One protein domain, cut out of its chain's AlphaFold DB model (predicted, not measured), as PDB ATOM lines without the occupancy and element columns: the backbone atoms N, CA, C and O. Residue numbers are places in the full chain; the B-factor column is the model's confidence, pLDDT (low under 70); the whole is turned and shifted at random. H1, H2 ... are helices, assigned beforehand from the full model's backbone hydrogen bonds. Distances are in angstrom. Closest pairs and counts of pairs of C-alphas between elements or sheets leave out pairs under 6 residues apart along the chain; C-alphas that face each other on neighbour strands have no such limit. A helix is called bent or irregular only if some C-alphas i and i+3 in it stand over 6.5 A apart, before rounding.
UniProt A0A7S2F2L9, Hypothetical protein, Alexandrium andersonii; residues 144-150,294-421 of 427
ATOM      1  N   GLU A 144      -6.438  16.029   9.379       87.75
ATOM      2  CA  GLU A 144      -7.244  16.104   8.155       87.75
ATOM      3  C   GLU A 144      -8.738  15.947   8.473       87.75
ATOM      4  O   GLU A 144      -9.576  16.713   7.985       87.75
ATOM      5  N   LEU A 145      -9.087  15.014   9.367       86.69
ATOM      6  CA  LEU A 145     -10.459  14.863   9.846       86.69
ATOM      7  C   LEU A 145     -10.937  16.114  10.595       86.69
ATOM      8  O   LEU A 145     -12.040  16.595  10.323       86.69
ATOM      9  N   PHE A 146     -10.133  16.695  11.491       91.50
ATOM     10  CA  PHE A 146     -10.495  17.954  12.147       91.50
ATOM     11  C   PHE A 146     -10.756  19.069  11.133       91.50
ATOM     12  O   PHE A 146     -11.803  19.715  11.214       91.50
ATOM     13  N   GLN A 147      -9.880  19.257  10.146       90.81
ATOM     14  CA  GLN A 147     -10.066  20.245   9.083       90.81
ATOM     15  C   GLN A 147     -11.349  19.988   8.288       90.81
ATOM     16  O   GLN A 147     -12.137  20.910   8.058       90.81
ATOM     17  N   ARG A 148     -11.624  18.727   7.939       82.94
ATOM     18  CA  ARG A 148     -12.821  18.322   7.189       82.94
ATOM     19  C   ARG A 148     -14.123  18.595   7.946       82.94
ATOM     20  O   ARG A 148     -15.132  18.921   7.321       82.94
ATOM     21  N   PHE A 149     -14.108  18.502   9.276       84.75
ATOM     22  CA  PHE A 149     -15.239  18.867  10.142       84.75
ATOM     23  C   PHE A 149     -15.189  20.330  10.630       84.75
ATOM     24  O   PHE A 149     -16.006  20.748  11.457       84.75
ATOM     25  N   GLY A 150     -14.263  21.134  10.095       88.25
ATOM     26  CA  GLY A 150     -14.088  22.545  10.430       88.25
ATOM     27  C   GLY A 150     -13.769  22.757  11.905       88.25
ATOM     28  O   GLY A 150     -14.338  23.643  12.529       88.25
ATOM     29  N   PRO A 294     -22.066  28.471  22.032       95.88
ATOM     30  CA  PRO A 294     -22.542  27.455  21.088       95.88
ATOM     31  C   PRO A 294     -21.615  27.193  19.892       95.88
ATOM     32  O   PRO A 294     -21.535  26.061  19.422       95.88
ATOM     33  N   CYS A 295     -20.893  28.211  19.408       94.75
ATOM     34  CA  CYS A 295     -19.918  28.052  18.327       94.75
ATOM     35  C   CYS A 295     -18.719  27.218  18.787       94.75
ATOM     36  O   CYS A 295     -18.246  26.369  18.046       94.75
ATOM     37  N   TRP A 296     -18.236  27.443  20.009       97.69
ATOM     38  CA  TRP A 296     -17.159  26.652  20.604       97.69
ATOM     39  C   TRP A 296     -17.593  25.212  20.884       97.69
ATOM     40  O   TRP A 296     -16.896  24.273  20.506       97.69
ATOM     41  N   LEU A 297     -18.776  25.041  21.481       96.94
ATOM     42  CA  LEU A 297     -19.373  23.740  21.783       96.94
ATOM     43  C   LEU A 297     -19.434  22.842  20.544       96.94
ATOM     44  O   LEU A 297     -18.988  21.698  20.605       96.94
ATOM     45  N   SER A 298     -19.921  23.358  19.410       93.56
ATOM     46  CA  SER A 298     -20.016  22.564  18.180       93.56
ATOM     47  C   SER A 298     -18.648  22.110  17.658       93.56
ATOM     48  O   SER A 298     -18.526  20.978  17.192       93.56
ATOM     49  N   ARG A 299     -17.598  22.937  17.791       96.19
ATOM     50  CA  ARG A 299     -16.230  22.560  17.396       96.19
ATOM     51  C   ARG A 299     -15.617  21.537  18.338       96.19
ATOM     52  O   ARG A 299     -15.049  20.557  17.865       96.19
ATOM     53  N   PHE A 300     -15.763  21.711  19.649       97.31
ATOM     54  CA  PHE A 300     -15.260  20.732  20.613       97.31
ATOM     55  C   PHE A 300     -15.964  19.384  20.466       97.31
ATOM     56  O   PHE A 300     -15.293  18.357  20.418       97.31
ATOM     57  N   ALA A 301     -17.284  19.379  20.281       94.94
ATOM     58  CA  ALA A 301     -18.035  18.167  19.980       94.94
ATOM     59  C   ALA A 301     -17.573  17.494  18.682       94.94
ATOM     60  O   ALA A 301     -17.365  16.283  18.668       94.94
ATOM     61  N   ALA A 302     -17.342  18.258  17.608       92.00
ATOM     62  CA  ALA A 302     -16.791  17.713  16.369       92.00
ATOM     63  C   ALA A 302     -15.428  17.036  16.601       92.00
ATOM     64  O   ALA A 302     -15.213  15.923  16.125       92.00
ATOM     65  N   ARG A 303     -14.537  17.647  17.395       95.75
ATOM     66  CA  ARG A 303     -13.240  17.042  17.741       95.75
ATOM     67  C   ARG A 303     -13.386  15.785  18.592       95.75
ATOM     68  O   ARG A 303     -12.716  14.800  18.306       95.75
ATOM     69  N   VAL A 304     -14.276  15.779  19.588       94.88
ATOM     70  CA  VAL A 304     -14.585  14.571  20.376       94.88
ATOM     71  C   VAL A 304     -15.100  13.456  19.464       94.88
ATOM     72  O   VAL A 304     -14.656  12.316  19.576       94.88
ATOM     73  N   ASN A 305     -15.978  13.770  18.511       91.12
ATOM     74  CA  ASN A 305     -16.492  12.787  17.558       91.12
ATOM     75  C   ASN A 305     -15.389  12.222  16.657       91.12
ATOM     76  O   ASN A 305     -15.341  11.013  16.455       91.12
ATOM     77  N   VAL A 306     -14.473  13.056  16.162       90.06
ATOM     78  CA  VAL A 306     -13.312  12.591  15.384       90.06
ATOM     79  C   VAL A 306     -12.408  11.691  16.233       90.06
ATOM     80  O   VAL A 306     -12.133  10.561  15.839       90.06
ATOM     81  N   LEU A 307     -12.019  12.139  17.431       92.25
ATOM     82  CA  LEU A 307     -11.131  11.396  18.336       92.25
ATOM     83  C   LEU A 307     -11.725  10.056  18.796       92.25
ATOM     84  O   LEU A 307     -10.996   9.096  19.025       92.25
ATOM     85  N   THR A 308     -13.050   9.975  18.904       91.12
ATOM     86  CA  THR A 308     -13.771   8.748  19.275       91.12
ATOM     87  C   THR A 308     -14.230   7.931  18.068       91.12
ATOM     88  O   THR A 308     -14.938   6.936  18.243       91.12
ATOM     89  N   LYS A 309     -13.880   8.339  16.840       87.00
ATOM     90  CA  LYS A 309     -14.360   7.734  15.584       87.00
ATOM     91  C   LYS A 309     -15.891   7.589  15.542       87.00
ATOM     92  O   LYS A 309     -16.427   6.590  15.071       87.00
ATOM     93  N   GLY A 310     -16.606   8.561  16.108       84.81
ATOM     94  CA  GLY A 310     -18.067   8.600  16.179       84.81
ATOM     95  C   GLY A 310     -18.693   7.588  17.143       84.81
ATOM     96  O   GLY A 310     -19.919   7.536  17.239       84.81
ATOM     97  N   SER A 311     -17.896   6.807  17.885       84.12
ATOM     98  CA  SER A 311     -18.421   5.846  18.867       84.12
ATOM     99  C   SER A 311     -19.278   6.517  19.936       84.12
ATOM    100  O   SER A 311     -20.221   5.895  20.408       84.12
ATOM    101  N   HIS A 312     -19.000   7.790  20.250       87.25
ATOM    102  CA  HIS A 312     -19.709   8.549  21.277       87.25
ATOM    103  C   HIS A 312     -20.715   9.580  20.746       87.25
ATOM    104  O   HIS A 312     -21.255  10.360  21.533       87.25
ATOM    105  N   LEU A 313     -20.993   9.584  19.436       84.75
ATOM    106  CA  LEU A 313     -21.803  10.627  18.800       84.75
ATOM    107  C   LEU A 313     -23.151  10.877  19.505       84.75
ATOM    108  O   LEU A 313     -23.433  12.042  19.783       84.75
ATOM    109  N   PRO A 314     -23.956   9.853  19.864       82.69
ATOM    110  CA  PRO A 314     -25.243  10.090  20.518       82.69
ATOM    111  C   PRO A 314     -25.132  10.864  21.839       82.69
ATOM    112  O   PRO A 314     -25.887  11.803  22.061       82.69
ATOM    113  N   TRP A 315     -24.166  10.515  22.695       85.50
ATOM    114  CA  TRP A 315     -23.980  11.185  23.989       85.50
ATOM    115  C   TRP A 315     -23.468  12.612  23.815       85.50
ATOM    116  O   TRP A 315     -23.906  13.520  24.517       85.50
ATOM    117  N   VAL A 316     -22.585  12.829  22.837       90.69
ATOM    118  CA  VAL A 316     -22.098  14.168  22.494       90.69
ATOM    119  C   VAL A 316     -23.240  15.048  21.975       90.69
ATOM    120  O   VAL A 316     -23.327  16.210  22.367       90.69
ATOM    121  N   GLU A 317     -24.141  14.520  21.140       87.81
ATOM    122  CA  GLU A 317     -25.324  15.251  20.664       87.81
ATOM    123  C   GLU A 317     -26.285  15.605  21.813       87.81
ATOM    124  O   GLU A 317     -26.675  16.770  21.938       87.81
ATOM    125  N   ASP A 318     -26.589  14.651  22.698       87.88
ATOM    126  CA  ASP A 318     -27.429  14.887  23.882       87.88
ATOM    127  C   ASP A 318     -26.782  15.921  24.829       87.88
ATOM    128  O   ASP A 318     -27.447  16.816  25.363       87.88
ATOM    129  N   ALA A 319     -25.459  15.840  25.018       91.81
ATOM    130  CA  ALA A 319     -24.698  16.791  25.824       91.81
ATOM    131  C   ALA A 319     -24.760  18.200  25.223       91.81
ATOM    132  O   ALA A 319     -24.969  19.171  25.953       91.81
ATOM    133  N   LEU A 320     -24.618  18.329  23.900       92.25
ATOM    134  CA  LEU A 320     -24.697  19.608  23.196       92.25
ATOM    135  C   LEU A 320     -26.056  20.291  23.364       92.25
ATOM    136  O   LEU A 320     -26.095  21.496  23.619       92.25
ATOM    137  N   GLU A 321     -27.159  19.549  23.236       89.44
ATOM    138  CA  GLU A 321     -28.506  20.107  23.407       89.44
ATOM    139  C   GLU A 321     -28.674  20.714  24.806       89.44
ATOM    140  O   GLU A 321     -29.090  21.871  24.951       89.44
ATOM    141  N   TRP A 322     -28.255  19.974  25.834       92.69
ATOM    142  CA  TRP A 322     -28.254  20.468  27.208       92.69
ATOM    143  C   TRP A 322     -27.350  21.699  27.373       92.69
ATOM    144  O   TRP A 322     -27.770  22.713  27.945       92.69
ATOM    145  N   CYS A 323     -26.137  21.659  26.811       95.19
ATOM    146  CA  CYS A 323     -25.182  22.764  26.874       95.19
ATOM    147  C   CYS A 323     -25.739  24.046  26.244       95.19
ATOM    148  O   CYS A 323     -25.536  25.126  26.793       95.19
ATOM    149  N   TYR A 324     -26.474  23.971  25.131       93.56
ATOM    150  CA  TYR A 324     -27.085  25.153  24.509       93.56
ATOM    151  C   TYR A 324     -28.143  25.803  25.405       93.56
ATOM    152  O   TYR A 324     -28.181  27.036  25.537       93.56
ATOM    153  N   GLY A 325     -28.973  24.990  26.062       92.56
ATOM    154  CA  GLY A 325     -29.935  25.471  27.053       92.56
ATOM    155  C   GLY A 325     -29.245  26.174  28.226       92.56
ATOM    156  O   GLY A 325     -29.637  27.279  28.611       92.56
ATOM    157  N   LYS A 326     -28.166  25.579  28.746       94.81
ATOM    158  CA  LYS A 326     -27.401  26.127  29.874       94.81
ATOM    159  C   LYS A 326     -26.563  27.354  29.525       94.81
ATOM    160  O   LYS A 326     -26.555  28.305  30.301       94.81
ATOM    161  N   ALA A 327     -25.958  27.411  28.341       95.56
ATOM    162  CA  ALA A 327     -25.284  28.614  27.849       95.56
ATOM    163  C   ALA A 327     -26.257  29.799  27.772       95.56
ATOM    164  O   ALA A 327     -25.939  30.907  28.205       95.56
ATOM    165  N   THR A 328     -27.478  29.544  27.289       94.25
ATOM    166  CA  THR A 328     -28.542  30.552  27.239       94.25
ATOM    167  C   THR A 328     -28.896  31.054  28.638       94.25
ATOM    168  O   THR A 328     -29.055  32.254  28.865       94.25
ATOM    169  N   GLU A 329     -29.016  30.134  29.589       93.38
ATOM    170  CA  GLU A 329     -29.329  30.437  30.977       93.38
ATOM    171  C   GLU A 329     -28.247  31.279  31.669       93.38
ATOM    172  O   GLU A 329     -28.591  32.260  32.329       93.38
ATOM    173  N   VAL A 330     -26.965  30.947  31.477       94.69
ATOM    174  CA  VAL A 330     -25.834  31.740  31.994       94.69
ATOM    175  C   VAL A 330     -25.855  33.142  31.393       94.69
ATOM    176  O   VAL A 330     -25.875  34.122  32.135       94.69
ATOM    177  N   LEU A 331     -25.969  33.257  30.065       94.44
ATOM    178  CA  LEU A 331     -25.978  34.554  29.382       94.44
ATOM    179  C   LEU A 331     -27.159  35.440  29.790       94.44
ATOM    180  O   LEU A 331     -27.032  36.658  29.813       94.44
ATOM    181  N   ARG A 332     -28.319  34.885  30.165       93.31
ATOM    182  CA  ARG A 332     -29.425  35.703  30.701       93.31
ATOM    183  C   ARG A 332     -29.103  36.372  32.030       93.31
ATOM    184  O   ARG A 332     -29.702  37.396  32.333       93.31
ATOM    185  N   ARG A 333     -28.164  35.831  32.798       90.38
ATOM    186  CA  ARG A 333     -27.865  36.274  34.168       90.38
ATOM    187  C   ARG A 333     -26.584  37.090  34.233       90.38
ATOM    188  O   ARG A 333     -26.540  38.100  34.922       90.38
ATOM    189  N   GLN A 334     -25.580  36.668  33.478       91.62
ATOM    190  CA  GLN A 334     -24.254  37.259  33.465       91.62
ATOM    191  C   GLN A 334     -23.928  37.738  32.051       91.62
ATOM    192  O   GLN A 334     -24.175  37.028  31.073       91.62
ATOM    193  N   ALA A 335     -23.412  38.961  31.939       90.06
ATOM    194  CA  ALA A 335     -22.844  39.446  30.688       90.06
ATOM    195  C   ALA A 335     -21.558  38.682  30.361       90.06
ATOM    196  O   ALA A 335     -20.857  38.218  31.265       90.06
ATOM    197  N   ALA A 336     -21.236  38.555  29.073       86.88
ATOM    198  CA  ALA A 336     -19.945  38.001  28.677       86.88
ATOM    199  C   ALA A 336     -18.814  38.818  29.322       86.88
ATOM    200  O   ALA A 336     -18.828  40.048  29.281       86.88
ATOM    201  N   SER A 337     -17.851  38.133  29.935       90.06
ATOM    202  CA  SER A 337     -16.779  38.756  30.710       90.06
ATOM    203  C   SER A 337     -15.446  38.056  30.463       90.06
ATOM    204  O   SER A 337     -15.403  36.953  29.918       90.06
ATOM    205  N   ASN A 338     -14.352  38.697  30.882       90.25
ATOM    206  CA  ASN A 338     -13.020  38.088  30.859       90.25
ATOM    207  C   ASN A 338     -12.871  36.942  31.874       90.25
ATOM    208  O   ASN A 338     -12.009  36.088  31.694       90.25
ATOM    209  N   GLU A 339     -13.691  36.914  32.929       90.88
ATOM    210  CA  GLU A 339     -13.651  35.859  33.949       90.88
ATOM    211  C   GLU A 339     -14.166  34.532  33.385       90.88
ATOM    212  O   GLU A 339     -13.540  33.482  33.556       90.88
ATOM    213  N   LEU A 340     -15.277  34.601  32.644       93.88
ATOM    214  CA  LEU A 340     -15.908  33.454  32.005       93.88
ATOM    215  C   LEU A 340     -16.110  33.724  30.504       93.88
ATOM    216  O   LEU A 340     -17.235  33.987  30.062       93.88
ATOM    217  N   PRO A 341     -15.023  33.686  29.710       95.50
ATOM    218  CA  PRO A 341     -15.098  33.880  28.274       95.50
ATOM    219  C   PRO A 341     -15.903  32.743  27.614       95.50
ATOM    220  O   PRO A 341     -15.978  31.639  28.165       95.50
ATOM    221  N   PRO A 342     -16.502  32.975  26.433       96.75
ATOM    222  CA  PRO A 342     -17.330  31.979  25.752       96.75
ATOM    223  C   PRO A 342     -16.650  30.623  25.510       96.75
ATOM    224  O   PRO A 342     -17.329  29.603  25.635       96.75
ATOM    225  N   GLU A 343     -15.345  30.585  25.211       97.50
ATOM    226  CA  GLU A 343     -14.568  29.340  25.105       97.50
ATOM    227  C   GLU A 343     -14.592  28.561  26.424       97.50
ATOM    228  O   GLU A 343     -14.965  27.386  26.448       97.50
ATOM    229  N   ARG A 344     -14.259  29.221  27.540       96.94
ATOM    230  CA  ARG A 344     -14.258  28.591  28.869       96.94
ATOM    231  C   ARG A 344     -15.665  28.152  29.266       96.94
ATOM    232  O   ARG A 344     -15.847  27.013  29.680       96.94
ATOM    233  N   LEU A 345     -16.679  28.988  29.048       96.94
ATOM    234  CA  LEU A 345     -18.070  28.597  29.286       96.94
ATOM    235  C   LEU A 345     -18.439  27.328  28.500       96.94
ATOM    236  O   LEU A 345     -19.027  26.406  29.058       96.94
ATOM    237  N   ALA A 346     -18.077  27.250  27.219       97.50
ATOM    238  CA  ALA A 346     -18.342  26.081  26.385       97.50
ATOM    239  C   ALA A 346     -17.650  24.813  26.906       97.50
ATOM    240  O   ALA A 346     -18.296  23.772  27.024       97.50
ATOM    241  N   VAL A 347     -16.363  24.898  27.253       97.00
ATOM    242  CA  VAL A 347     -15.610  23.760  27.799       97.00
ATOM    243  C   VAL A 347     -16.193  23.288  29.129       97.00
ATOM    244  O   VAL A 347     -16.391  22.086  29.326       97.00
ATOM    245  N   GLY A 348     -16.505  24.219  30.031       95.25
ATOM    246  CA  GLY A 348     -17.071  23.899  31.335       95.25
ATOM    247  C   GLY A 348     -18.446  23.251  31.211       95.25
ATOM    248  O   GLY A 348     -18.695  22.236  31.856       95.25
ATOM    249  N   LEU A 349     -19.308  23.769  30.328       95.69
ATOM    250  CA  LEU A 349     -20.618  23.182  30.048       95.69
ATOM    251  C   LEU A 349     -20.502  21.773  29.464       95.69
ATOM    252  O   LEU A 349     -21.155  20.867  29.972       95.69
ATOM    253  N   LEU A 350     -19.659  21.576  28.445       95.62
ATOM    254  CA  LEU A 350     -19.477  20.268  27.811       95.62
ATOM    255  C   LEU A 350     -18.981  19.229  28.815       95.62
ATOM    256  O   LEU A 350     -19.504  18.119  28.883       95.62
ATOM    257  N   THR A 351     -18.000  19.607  29.630       93.31
ATOM    258  CA  THR A 351     -17.431  18.714  30.636       93.31
ATOM    259  C   THR A 351     -18.457  18.391  31.726       93.31
ATOM    260  O   THR A 351     -18.623  17.226  32.073       93.31
ATOM    261  N   LEU A 352     -19.220  19.381  32.217       91.38
ATOM    262  CA  LEU A 352     -20.311  19.147  33.175       91.38
ATOM    263  C   LEU A 352     -21.394  18.222  32.605       91.38
ATOM    264  O   LEU A 352     -21.872  17.344  33.320       91.38
ATOM    265  N   ALA A 353     -21.761  18.392  31.331       92.19
ATOM    266  CA  ALA A 353     -22.755  17.558  30.662       92.19
ATOM    267  C   ALA A 353     -22.298  16.095  30.580       92.19
ATOM    268  O   ALA A 353     -23.033  15.197  30.986       92.19
ATOM    269  N   LEU A 354     -21.067  15.859  30.122       91.00
ATOM    270  CA  LEU A 354     -20.500  14.515  29.985       91.00
ATOM    271  C   LEU A 354     -20.278  13.835  31.345       91.00
ATOM    272  O   LEU A 354     -20.532  12.638  31.482       91.00
ATOM    273  N   THR A 355     -19.878  14.586  32.375       88.06
ATOM    274  CA  THR A 355     -19.814  14.076  33.755       88.06
ATOM    275  C   THR A 355     -21.204  13.700  34.267       88.06
ATOM    276  O   THR A 355     -21.384  12.623  34.832       88.06
ATOM    277  N   ALA A 356     -22.214  14.547  34.050       86.75
ATOM    278  CA  ALA A 356     -23.579  14.279  34.500       86.75
ATOM    279  C   ALA A 356     -24.221  13.075  33.781       86.75
ATOM    280  O   ALA A 356     -25.013  12.352  34.382       86.75
ATOM    281  N   GLN A 357     -23.820  12.811  32.536       87.00
ATOM    282  CA  GLN A 357     -24.186  11.612  31.772       87.00
ATOM    283  C   GLN A 357     -23.419  10.347  32.195       87.00
ATOM    284  O   GLN A 357     -23.659   9.279  31.633       87.00
ATOM    285  N   LYS A 358     -22.497  10.450  33.165       86.44
ATOM    286  CA  LYS A 358     -21.552   9.386  33.557       86.44
ATOM    287  C   LYS A 358     -20.696   8.883  32.394       86.44
ATOM    288  O   LYS A 358     -20.237   7.745  32.396       86.44
ATOM    289  N   SER A 359     -20.486   9.728  31.388       84.88
ATOM    290  CA  SER A 359     -19.620   9.411  30.258       84.88
ATOM    291  C   SER A 359     -18.151   9.610  30.604       84.88
ATOM    292  O   SER A 359     -17.314   9.089  29.889       84.88
ATOM    293  N   LEU A 360     -17.816  10.326  31.678       85.50
ATOM    294  CA  LEU A 360     -16.448  10.463  32.183       85.50
ATOM    295  C   LEU A 360     -16.279   9.627  33.465       85.50
ATOM    296  O   LEU A 360     -17.237   9.526  34.234       85.50
ATOM    297  N   PRO A 361     -15.093   9.039  33.719       79.69
ATOM    298  CA  PRO A 361     -14.853   8.262  34.932       79.69
ATOM    299  C   PRO A 361     -15.106   9.113  36.186       79.69
ATOM    300  O   PRO A 361     -14.636  10.249  36.265       79.69
ATOM    301  N   GLU A 362     -15.820   8.565  37.179       72.19
ATOM    302  CA  GLU A 362     -16.181   9.289  38.415       72.19
ATOM    303  C   GLU A 362     -14.944   9.819  39.164       72.19
ATOM    304  O   GLU A 362     -14.990  10.884  39.786       72.19
ATOM    305  N   GLU A 363     -13.817   9.113  39.051       72.00
ATOM    306  CA  GLU A 363     -12.539   9.492  39.660       72.00
ATOM    307  C   GLU A 363     -11.874  10.694  38.972       72.00
ATOM    308  O   GLU A 363     -11.070  11.387  39.594       72.00
ATOM    309  N   ALA A 364     -12.197  10.961  37.701       63.03
ATOM    310  CA  ALA A 364     -11.487  11.944  36.886       63.03
ATOM    311  C   ALA A 364     -11.960  13.389  37.108       63.03
ATOM    312  O   ALA A 364     -11.182  14.310  36.868       63.03
ATOM    313  N   LEU A 365     -13.209  13.607  37.547       61.50
ATOM    314  CA  LEU A 365     -13.845  14.939  37.513       61.50
ATOM    315  C   LEU A 365     -14.703  15.301  38.740       61.50
ATOM    316  O   LEU A 365     -15.471  16.259  38.709       61.50
ATOM    317  N   LEU A 366     -14.462  14.611  39.857       58.84
ATOM    318  CA  LEU A 366     -14.903  14.937  41.219       58.84
ATOM    319  C   LEU A 366     -16.420  14.939  41.493       58.84
ATOM    320  O   LEU A 366     -17.162  15.866  41.166       58.84
ATOM    321  N   LEU A 367     -16.810  13.990  42.350       57.66
ATOM    322  CA  LEU A 367     -17.987  14.026  43.232       57.66
ATOM    323  C   LEU A 367     -18.229  15.392  43.905       57.66
ATOM    324  O   LEU A 367     -19.378  15.729  44.188       57.66
ATOM    325  N   ASP A 368     -17.187  16.189  44.152       65.12
ATOM    326  CA  ASP A 368     -17.333  17.494  44.798       65.12
ATOM    327  C   ASP A 368     -17.958  18.556  43.887       65.12
ATOM    328  O   ASP A 368     -18.763  19.347  44.371       65.12
ATOM    329  N   LEU A 369     -17.717  18.535  42.571       66.88
ATOM    330  CA  LEU A 369     -18.355  19.472  41.633       66.88
ATOM    331  C   LEU A 369     -19.879  19.298  41.612       66.88
ATOM    332  O   LEU A 369     -20.627  20.272  41.706       66.88
ATOM    333  N   LEU A 370     -20.347  18.047  41.577       65.75
ATOM    334  CA  LEU A 370     -21.776  17.730  41.617       65.75
ATOM    335  C   LEU A 370     -22.423  18.074  42.969       65.75
ATOM    336  O   LEU A 370     -23.611  18.406  43.004       65.75
ATOM    337  N   ARG A 371     -21.657  18.070  44.071       69.06
ATOM    338  CA  ARG A 371     -22.137  18.521  45.390       69.06
ATOM    339  C   ARG A 371     -22.425  20.021  45.438       69.06
ATOM    340  O   ARG A 371     -23.321  20.416  46.179       69.06
ATOM    341  N   PHE A 372     -21.719  20.847  44.661       66.00
ATOM    342  CA  PHE A 372     -21.951  22.300  44.633       66.00
ATOM    343  C   PHE A 372     -23.197  22.703  43.835       66.00
ATOM    344  O   PHE A 372     -23.741  23.786  44.047       66.00
ATOM    345  N   THR A 373     -23.702  21.827  42.963       69.25
ATOM    346  CA  THR A 373     -24.903  22.088  42.157       69.25
ATOM    347  C   THR A 373     -25.914  20.936  42.242       69.25
ATOM    348  O   THR A 373     -26.204  20.295  41.226       69.25
ATOM    349  N   PRO A 374     -26.486  20.654  43.431       67.44
ATOM    350  CA  PRO A 374     -27.435  19.558  43.604       67.44
ATOM    351  C   PRO A 374     -28.706  19.878  42.811       67.44
ATOM    352  O   PRO A 374     -29.444  20.797  43.164       67.44
ATOM    353  N   GLY A 375     -28.913  19.188  41.692       77.25
ATOM    354  CA  GLY A 375     -29.994  19.431  40.728       77.25
ATOM    355  C   GLY A 375     -29.509  19.634  39.291       77.25
ATOM    356  O   GLY A 375     -30.288  19.455  38.362       77.25
ATOM    357  N   LEU A 376     -28.223  19.942  39.075       77.00
ATOM    358  CA  LEU A 376     -27.671  20.013  37.716       77.00
ATOM    359  C   LEU A 376     -27.620  18.622  37.070       77.00
ATOM    360  O   LEU A 376     -28.012  18.471  35.917       77.00
ATOM    361  N   ALA A 377     -27.210  17.613  37.847       74.06
ATOM    362  CA  ALA A 377     -27.194  16.213  37.424       74.06
ATOM    363  C   ALA A 377     -28.600  15.674  37.118       74.06
ATOM    364  O   ALA A 377     -28.771  14.925  36.169       74.06
ATOM    365  N   GLU A 378     -29.613  16.092  37.883       81.31
ATOM    366  CA  GLU A 378     -31.008  15.673  37.668       81.31
ATOM    367  C   GLU A 378     -31.612  16.279  36.394       81.31
ATOM    368  O   GLU A 378     -32.527  15.711  35.806       81.31
ATOM    369  N   GLN A 379     -31.109  17.441  35.972       82.31
ATOM    370  CA  GLN A 379     -31.531  18.121  34.746       82.31
ATOM    371  C   GLN A 379     -30.722  17.705  33.520       82.31
ATOM    372  O   GLN A 379     -31.092  18.069  32.401       82.31
ATOM    373  N   ALA A 380     -29.587  17.031  33.709       78.31
ATOM    374  CA  ALA A 380     -28.815  16.512  32.598       78.31
ATOM    375  C   ALA A 380     -29.595  15.373  31.932       78.31
ATOM    376  O   ALA A 380     -30.245  14.585  32.625       78.31
ATOM    377  N   PRO A 381     -29.562  15.275  30.594       71.19
ATOM    378  CA  PRO A 381     -30.173  14.151  29.909       71.19
ATOM    379  C   PRO A 381     -29.505  12.870  30.410       71.19
ATOM    380  O   PRO A 381     -28.306  12.678  30.234       71.19
ATOM    381  N   CYS A 382     -30.274  12.014  31.081       71.62
ATOM    382  CA  CYS A 382     -29.815  10.685  31.454       71.62
ATOM    383  C   CYS A 382     -29.970   9.797  30.216       71.62
ATOM    384  O   CYS A 382     -31.111   9.582  29.781       71.62
ATOM    385  N   PRO A 383     -28.878   9.309  29.606       66.06
ATOM    386  CA  PRO A 383     -29.017   8.375  28.505       66.06
ATOM    387  C   PRO A 383     -29.725   7.117  29.022       66.06
ATOM    388  O   PRO A 383     -29.431   6.624  30.110       66.06
ATOM    389  N   ALA A 384     -30.668   6.587  28.239       63.41
ATOM    390  CA  ALA A 384     -31.452   5.405  28.616       63.41
ATOM    391  C   ALA A 384     -30.573   4.177  28.932       63.41
ATOM    392  O   ALA A 384     -31.012   3.265  29.630       63.41
ATOM    393  N   GLN A 385     -29.336   4.166  28.424       67.19
ATOM    394  CA  GLN A 385     -28.287   3.206  28.738       67.19
ATOM    395  C   GLN A 385     -26.958   3.965  28.838       67.19
ATOM    396  O   GLN A 385     -26.598   4.712  27.922       67.19
ATOM    397  N   ALA A 386     -26.249   3.797  29.956       62.22
ATOM    398  CA  ALA A 386     -24.868   4.254  30.059       62.22
ATOM    399  C   ALA A 386     -24.024   3.483  29.029       62.22
ATOM    400  O   ALA A 386     -24.276   2.290  28.837       62.22
ATOM    401  N   PRO A 387     -23.067   4.128  28.342       64.38
ATOM    402  CA  PRO A 387     -22.155   3.399  27.475       64.38
ATOM    403  C   PRO A 387     -21.408   2.335  28.285       64.38
ATOM    404  O   PRO A 387     -20.990   2.598  29.412       64.38
ATOM    405  N   ASP A 388     -21.164   1.172  27.681       70.94
ATOM    406  CA  ASP A 388     -20.278   0.151  28.263       70.94
ATOM    407  C   ASP A 388     -18.826   0.659  28.421       70.94
ATOM    408  O   ASP A 388     -18.017   0.040  29.110       70.94
ATOM    409  N   PHE A 389     -18.492   1.804  27.808       74.81
ATOM    410  CA  PHE A 389     -17.172   2.426  27.838       74.81
ATOM    411  C   PHE A 389     -17.261   3.903  28.230       74.81
ATOM    412  O   PHE A 389     -17.969   4.684  27.597       74.81
ATOM    413  N   ALA A 390     -16.509   4.298  29.255       83.69
ATOM    414  CA  ALA A 390     -16.331   5.703  29.599       83.69
ATOM    415  C   ALA A 390     -15.423   6.399  28.568       83.69
ATOM    416  O   ALA A 390     -14.412   5.843  28.133       83.69
ATOM    417  N   LEU A 391     -15.767   7.635  28.217       89.00
ATOM    418  CA  LEU A 391     -14.919   8.557  27.478       89.00
ATOM    419  C   LEU A 391     -13.660   8.847  28.307       89.00
ATOM    420  O   LEU A 391     -13.742   9.280  29.456       89.00
ATOM    421  N   ASP A 392     -12.483   8.636  27.721       90.12
ATOM    422  CA  ASP A 392     -11.224   9.015  28.362       90.12
ATOM    423  C   ASP A 392     -11.146  10.551  28.476       90.12
ATOM    424  O   ASP A 392     -11.339  11.270  27.492       90.12
ATOM    425  N   VAL A 393     -10.826  11.068  29.665       91.12
ATOM    426  CA  VAL A 393     -10.602  12.504  29.904       91.12
ATOM    427  C   VAL A 393      -9.540  13.087  28.962       91.12
ATOM    428  O   VAL A 393      -9.632  14.252  28.571       91.12
ATOM    429  N   ASN A 394      -8.578  12.273  28.513       92.25
ATOM    430  CA  ASN A 394      -7.585  12.664  27.518       92.25
ATOM    431  C   ASN A 394      -8.218  13.068  26.182       92.25
ATOM    432  O   ASN A 394      -7.676  13.933  25.498       92.25
ATOM    433  N   VAL A 395      -9.376  12.507  25.817       93.56
ATOM    434  CA  VAL A 395     -10.116  12.924  24.617       93.56
ATOM    435  C   VAL A 395     -10.593  14.365  24.764       93.56
ATOM    436  O   VAL A 395     -10.451  15.148  23.827       93.56
ATOM    437  N   LEU A 396     -11.094  14.759  25.939       93.50
ATOM    438  CA  LEU A 396     -11.494  16.146  26.197       93.50
ATOM    439  C   LEU A 396     -10.297  17.091  26.254       93.50
ATOM    440  O   LEU A 396     -10.351  18.168  25.660       93.50
ATOM    441  N   VAL A 397      -9.204  16.681  26.898       94.31
ATOM    442  CA  VAL A 397      -7.934  17.429  26.906       94.31
ATOM    443  C   VAL A 397      -7.455  17.678  25.473       94.31
ATOM    444  O   VAL A 397      -7.136  18.806  25.098       94.31
ATOM    445  N   GLN A 398      -7.473  16.651  24.623       93.44
ATOM    446  CA  GLN A 398      -7.067  16.773  23.224       93.44
ATOM    447  C   GLN A 398      -8.048  17.601  22.388       93.44
ATOM    448  O   GLN A 398      -7.604  18.395  21.558       93.44
ATOM    449  N   ALA A 399      -9.359  17.448  22.594       94.88
ATOM    450  CA  ALA A 399     -10.391  18.182  21.863       94.88
ATOM    451  C   ALA A 399     -10.386  19.682  22.189       94.88
ATOM    452  O   ALA A 399     -10.570  20.510  21.300       94.88
ATOM    453  N   THR A 400     -10.160  20.038  23.452       95.00
ATOM    454  CA  THR A 400     -10.204  21.431  23.930       95.00
ATOM    455  C   THR A 400      -8.842  22.118  23.912       95.00
ATOM    456  O   THR A 400      -8.778  23.345  23.907       95.00
ATOM    457  N   ARG A 401      -7.751  21.337  23.871       94.88
ATOM    458  CA  ARG A 401      -6.367  21.789  24.103       94.88
ATOM    459  C   ARG A 401      -6.153  22.409  25.491       94.88
ATOM    460  O   ARG A 401      -5.219  23.186  25.664       94.88
ATOM    461  N   MET A 402      -6.988  22.053  26.466       95.06
ATOM    462  CA  MET A 402      -6.822  22.430  27.868       95.06
ATOM    463  C   MET A 402      -6.213  21.276  28.656       95.06
ATOM    464  O   MET A 402      -6.546  20.115  28.435       95.06
ATOM    465  N   THR A 403      -5.342  21.590  29.606       94.44
ATOM    466  CA  THR A 403      -4.871  20.630  30.607       94.44
ATOM    467  C   THR A 403      -6.023  20.180  31.507       94.44
ATOM    468  O   THR A 403      -7.017  20.888  31.669       94.44
ATOM    469  N   THR A 404      -5.877  19.033  32.172       90.50
ATOM    470  CA  THR A 404      -6.879  18.554  33.138       90.50
ATOM    471  C   THR A 404      -7.183  19.601  34.216       90.50
ATOM    472  O   THR A 404      -8.343  19.822  34.541       90.50
ATOM    473  N   ASN A 405      -6.172  20.319  34.716       90.31
ATOM    474  CA  ASN A 405      -6.373  21.368  35.722       90.31
ATOM    475  C   ASN A 405      -7.187  22.556  35.183       90.31
ATOM    476  O   ASN A 405      -8.046  23.082  35.890       90.31
ATOM    477  N   GLU A 406      -6.948  22.970  33.937       93.75
ATOM    478  CA  GLU A 406      -7.719  24.037  33.287       93.75
ATOM    479  C   GLU A 406      -9.168  23.615  33.025       93.75
ATOM    480  O   GLU A 406     -10.076  24.425  33.230       93.75
ATOM    481  N   LEU A 407      -9.397  22.352  32.638       92.06
ATOM    482  CA  LEU A 407     -10.741  21.775  32.526       92.06
ATOM    483  C   LEU A 407     -11.471  21.851  33.870       92.06
ATOM    484  O   LEU A 407     -12.568  22.403  33.937       92.06
ATOM    485  N   MET A 408     -10.834  21.383  34.948       89.88
ATOM    486  CA  MET A 408     -11.403  21.410  36.301       89.88
ATOM    487  C   MET A 408     -11.750  22.830  36.755       89.88
ATOM    488  O   MET A 408     -12.867  23.077  37.205       89.88
ATOM    489  N   ALA A 409     -10.819  23.777  36.610       91.19
ATOM    490  CA  ALA A 409     -11.049  25.173  36.982       91.19
ATOM    491  C   ALA A 409     -12.220  25.772  36.189       91.19
ATOM    492  O   ALA A 409     -13.108  26.415  36.741       91.19
ATOM    493  N   THR A 410     -12.270  25.491  34.889       92.56
ATOM    494  CA  THR A 410     -13.328  25.970  34.001       92.56
ATOM    495  C   THR A 410     -14.696  25.355  34.325       92.56
ATOM    496  O   THR A 410     -15.716  26.047  34.257       92.56
ATOM    497  N   CYS A 411     -14.737  24.086  34.740       91.50
ATOM    498  CA  CYS A 411     -15.940  23.451  35.276       91.50
ATOM    499  C   CYS A 411     -16.436  24.133  36.547       91.50
ATOM    500  O   CYS A 411     -17.635  24.383  36.652       91.50
ATOM    501  N   VAL A 412     -15.542  24.444  37.490       90.75
ATOM    502  CA  VAL A 412     -15.892  25.129  38.745       90.75
ATOM    503  C   VAL A 412     -16.482  26.508  38.461       90.75
ATOM    504  O   VAL A 412     -17.572  26.805  38.947       90.75
ATOM    505  N   ASP A 413     -15.828  27.309  37.618       92.06
ATOM    506  CA  ASP A 413     -16.306  28.651  37.258       92.06
ATOM    507  C   ASP A 413     -17.682  28.587  36.573       92.06
ATOM    508  O   ASP A 413     -18.602  29.344  36.894       92.06
ATOM    509  N   THR A 414     -17.864  27.620  35.669       93.12
ATOM    510  CA  THR A 414     -19.139  27.407  34.969       93.12
ATOM    511  C   THR A 414     -20.239  26.928  35.916       93.12
ATOM    512  O   THR A 414     -21.375  27.404  35.844       93.12
ATOM    513  N   ALA A 415     -19.921  26.007  36.827       90.94
ATOM    514  CA  ALA A 415     -20.852  25.523  37.837       90.94
ATOM    515  C   ALA A 415     -21.266  26.656  38.784       90.94
ATOM    516  O   ALA A 415     -22.450  26.789  39.079       90.94
ATOM    517  N   ALA A 416     -20.334  27.521  39.195       90.44
ATOM    518  CA  ALA A 416     -20.626  28.699  40.006       90.44
ATOM    519  C   ALA A 416     -21.558  29.682  39.271       90.44
ATOM    520  O   ALA A 416     -22.570  30.113  39.835       90.44
ATOM    521  N   ALA A 417     -21.296  29.956  37.988       91.19
ATOM    522  CA  ALA A 417     -22.178  30.770  37.151       91.19
ATOM    523  C   ALA A 417     -23.590  30.162  37.047       91.19
ATOM    524  O   ALA A 417     -24.591  30.877  37.146       91.19
ATOM    525  N   LEU A 418     -23.687  28.831  36.947       90.31
ATOM    526  CA  LEU A 418     -24.943  28.075  36.964       90.31
ATOM    527  C   LEU A 418     -25.573  27.909  38.357       90.31
ATOM    528  O   LEU A 418     -26.740  27.542  38.428       90.31
ATOM    529  N   ALA A 419     -24.855  28.152  39.454       87.06
ATOM    530  CA  ALA A 419     -25.355  28.013  40.826       87.06
ATOM    531  C   ALA A 419     -25.910  29.325  41.390       87.06
ATOM    532  O   ALA A 419     -26.829  29.300  42.213       87.06
ATOM    533  N   SER A 420     -25.420  30.465  40.889       80.56
ATOM    534  CA  SER A 420     -25.873  31.830  41.225       80.56
ATOM    535  C   SER A 420     -27.397  32.058  41.081       80.56
ATOM    536  O   SER A 420     -27.936  33.090  41.467       80.56
ATOM    537  N   GLN A 421     -28.120  31.062  40.565       65.38
ATOM    538  CA  GLN A 421     -29.559  31.017  40.354       65.38
ATOM    539  C   GLN A 421     -30.405  30.884  41.619       65.38
ATOM    540  O   GLN A 421     -31.574  31.265  41.583       65.38
TER     541      GLN A 421
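Overview. This is residues 144 to 150 and 294 to 421 of the 427 residues of the protein "Hypothetical protein" of Alexandrium andersonii (UniProt A0A7S2F2L9). H4 runs through the core of this model, with the hairpin of H2 and H3 packed on one side of it and H9 crossing it almost at a right angle on another. H8 packs on H2, the short helices H5, H6 and H7 gather around the last residues of H4 and along H9, and H1 lies farthest out, past the body, where it touches H2. The printed part has 135 residues with nine named helices, H1 to H9 in order along the chain, and no named strand; the class is all helix, and the helix packing is mostly crossed. The whole is compact, with a radius of gyration of the C-alphas of 13.8 A, and its rounded outline spans 38 by 30 by 25 A.

Arrangement. Begin at residues 313 to 333, which form H3, the longest helix. H2, residues 294 to 307, forms a helical hairpin with it: they touch at a shallow tilt of 21 degrees, opposite ways, and their closest C-alphas, of Asn 305 and Leu 313, are 5.9 A apart. H4, residues 342 to 356, touches H3 at a steep tilt of 53 degrees, opposite ways, with the closest C-alphas, of Ala 319 and Ala 353, 5.3 A apart. H2 touches H4 with residues 294 to 300 alone, and the closest C-alphas, of Leu 297 and Ala 346, are 5.3 A apart. Next look at H9, residues 404 to 419, which touches H4 about perpendicular, at 89 degrees; the closest C-alphas, of Gly 348 and Cys 411, are 4.1 A apart. H9 and H2 are the hubs, touching four helices each, but they are apart from each other. H8, residues 393 to 400, touches H2 at a steep tilt of 51 degrees, opposite ways, with the closest C-alphas, of Arg 303 and Ala 399, 5.1 A apart. H6, residues 367 to 372, touches H9 at a shallow tilt of 29 degrees, the same way, with the closest C-alphas, of Leu 369 and Val 412, 6.8 A apart. H5, residues 362 to 365, and H7, residues 376 to 379, are each close to H4 but not clearly touching it; the C-alphas of Ala 356 and Ala 377, the closest of H4 and H7, are 5.0 A apart. H1, residues 144 to 148, touches H2, with the closest C-alphas, of Phe 146 and Arg 303, 6.3 A apart. Every O i to N i+4 pair is within hydrogen-bond range in H1, H4, H6, H8 and H9, against 9 of 10 in H2 and 16 of 17 in H3; H5 and H7 are too short for such a pair.

Along the chain. Find C-alpha 313 at (-21.803, 10.627, 18.800); from there H3 runs 30.5 A to C-alpha 333 at (-27.865, 36.274, 34.168). H9 measures 22.1 A, H4 20.7 A, H2 19.9 A and H8 10.7 A from first to last C-alpha. H1 begins with C-alpha 144 at (-7.244, 16.104, 8.155), and H9 ends with C-alpha 419 at (-25.355, 28.013, 40.826). No helix is bent or irregular, H5 only just: its C-alphas 362 and 365 are 6.2 A apart.

Size, cuts and confidence. The two C-alphas farthest apart, of Glu 144 and Gln 421, are 41.9 A from each other. Residues 151 to 293 are not printed, and C-alphas 150 and 294 stand 14.5 A apart across this cut. Look along residues 380 to 392 for the long link, H7 to H8. The mean pLDDT of the printed part is 86.6; it is under 70 at residues 364 to 374, 383 to 387 and 421.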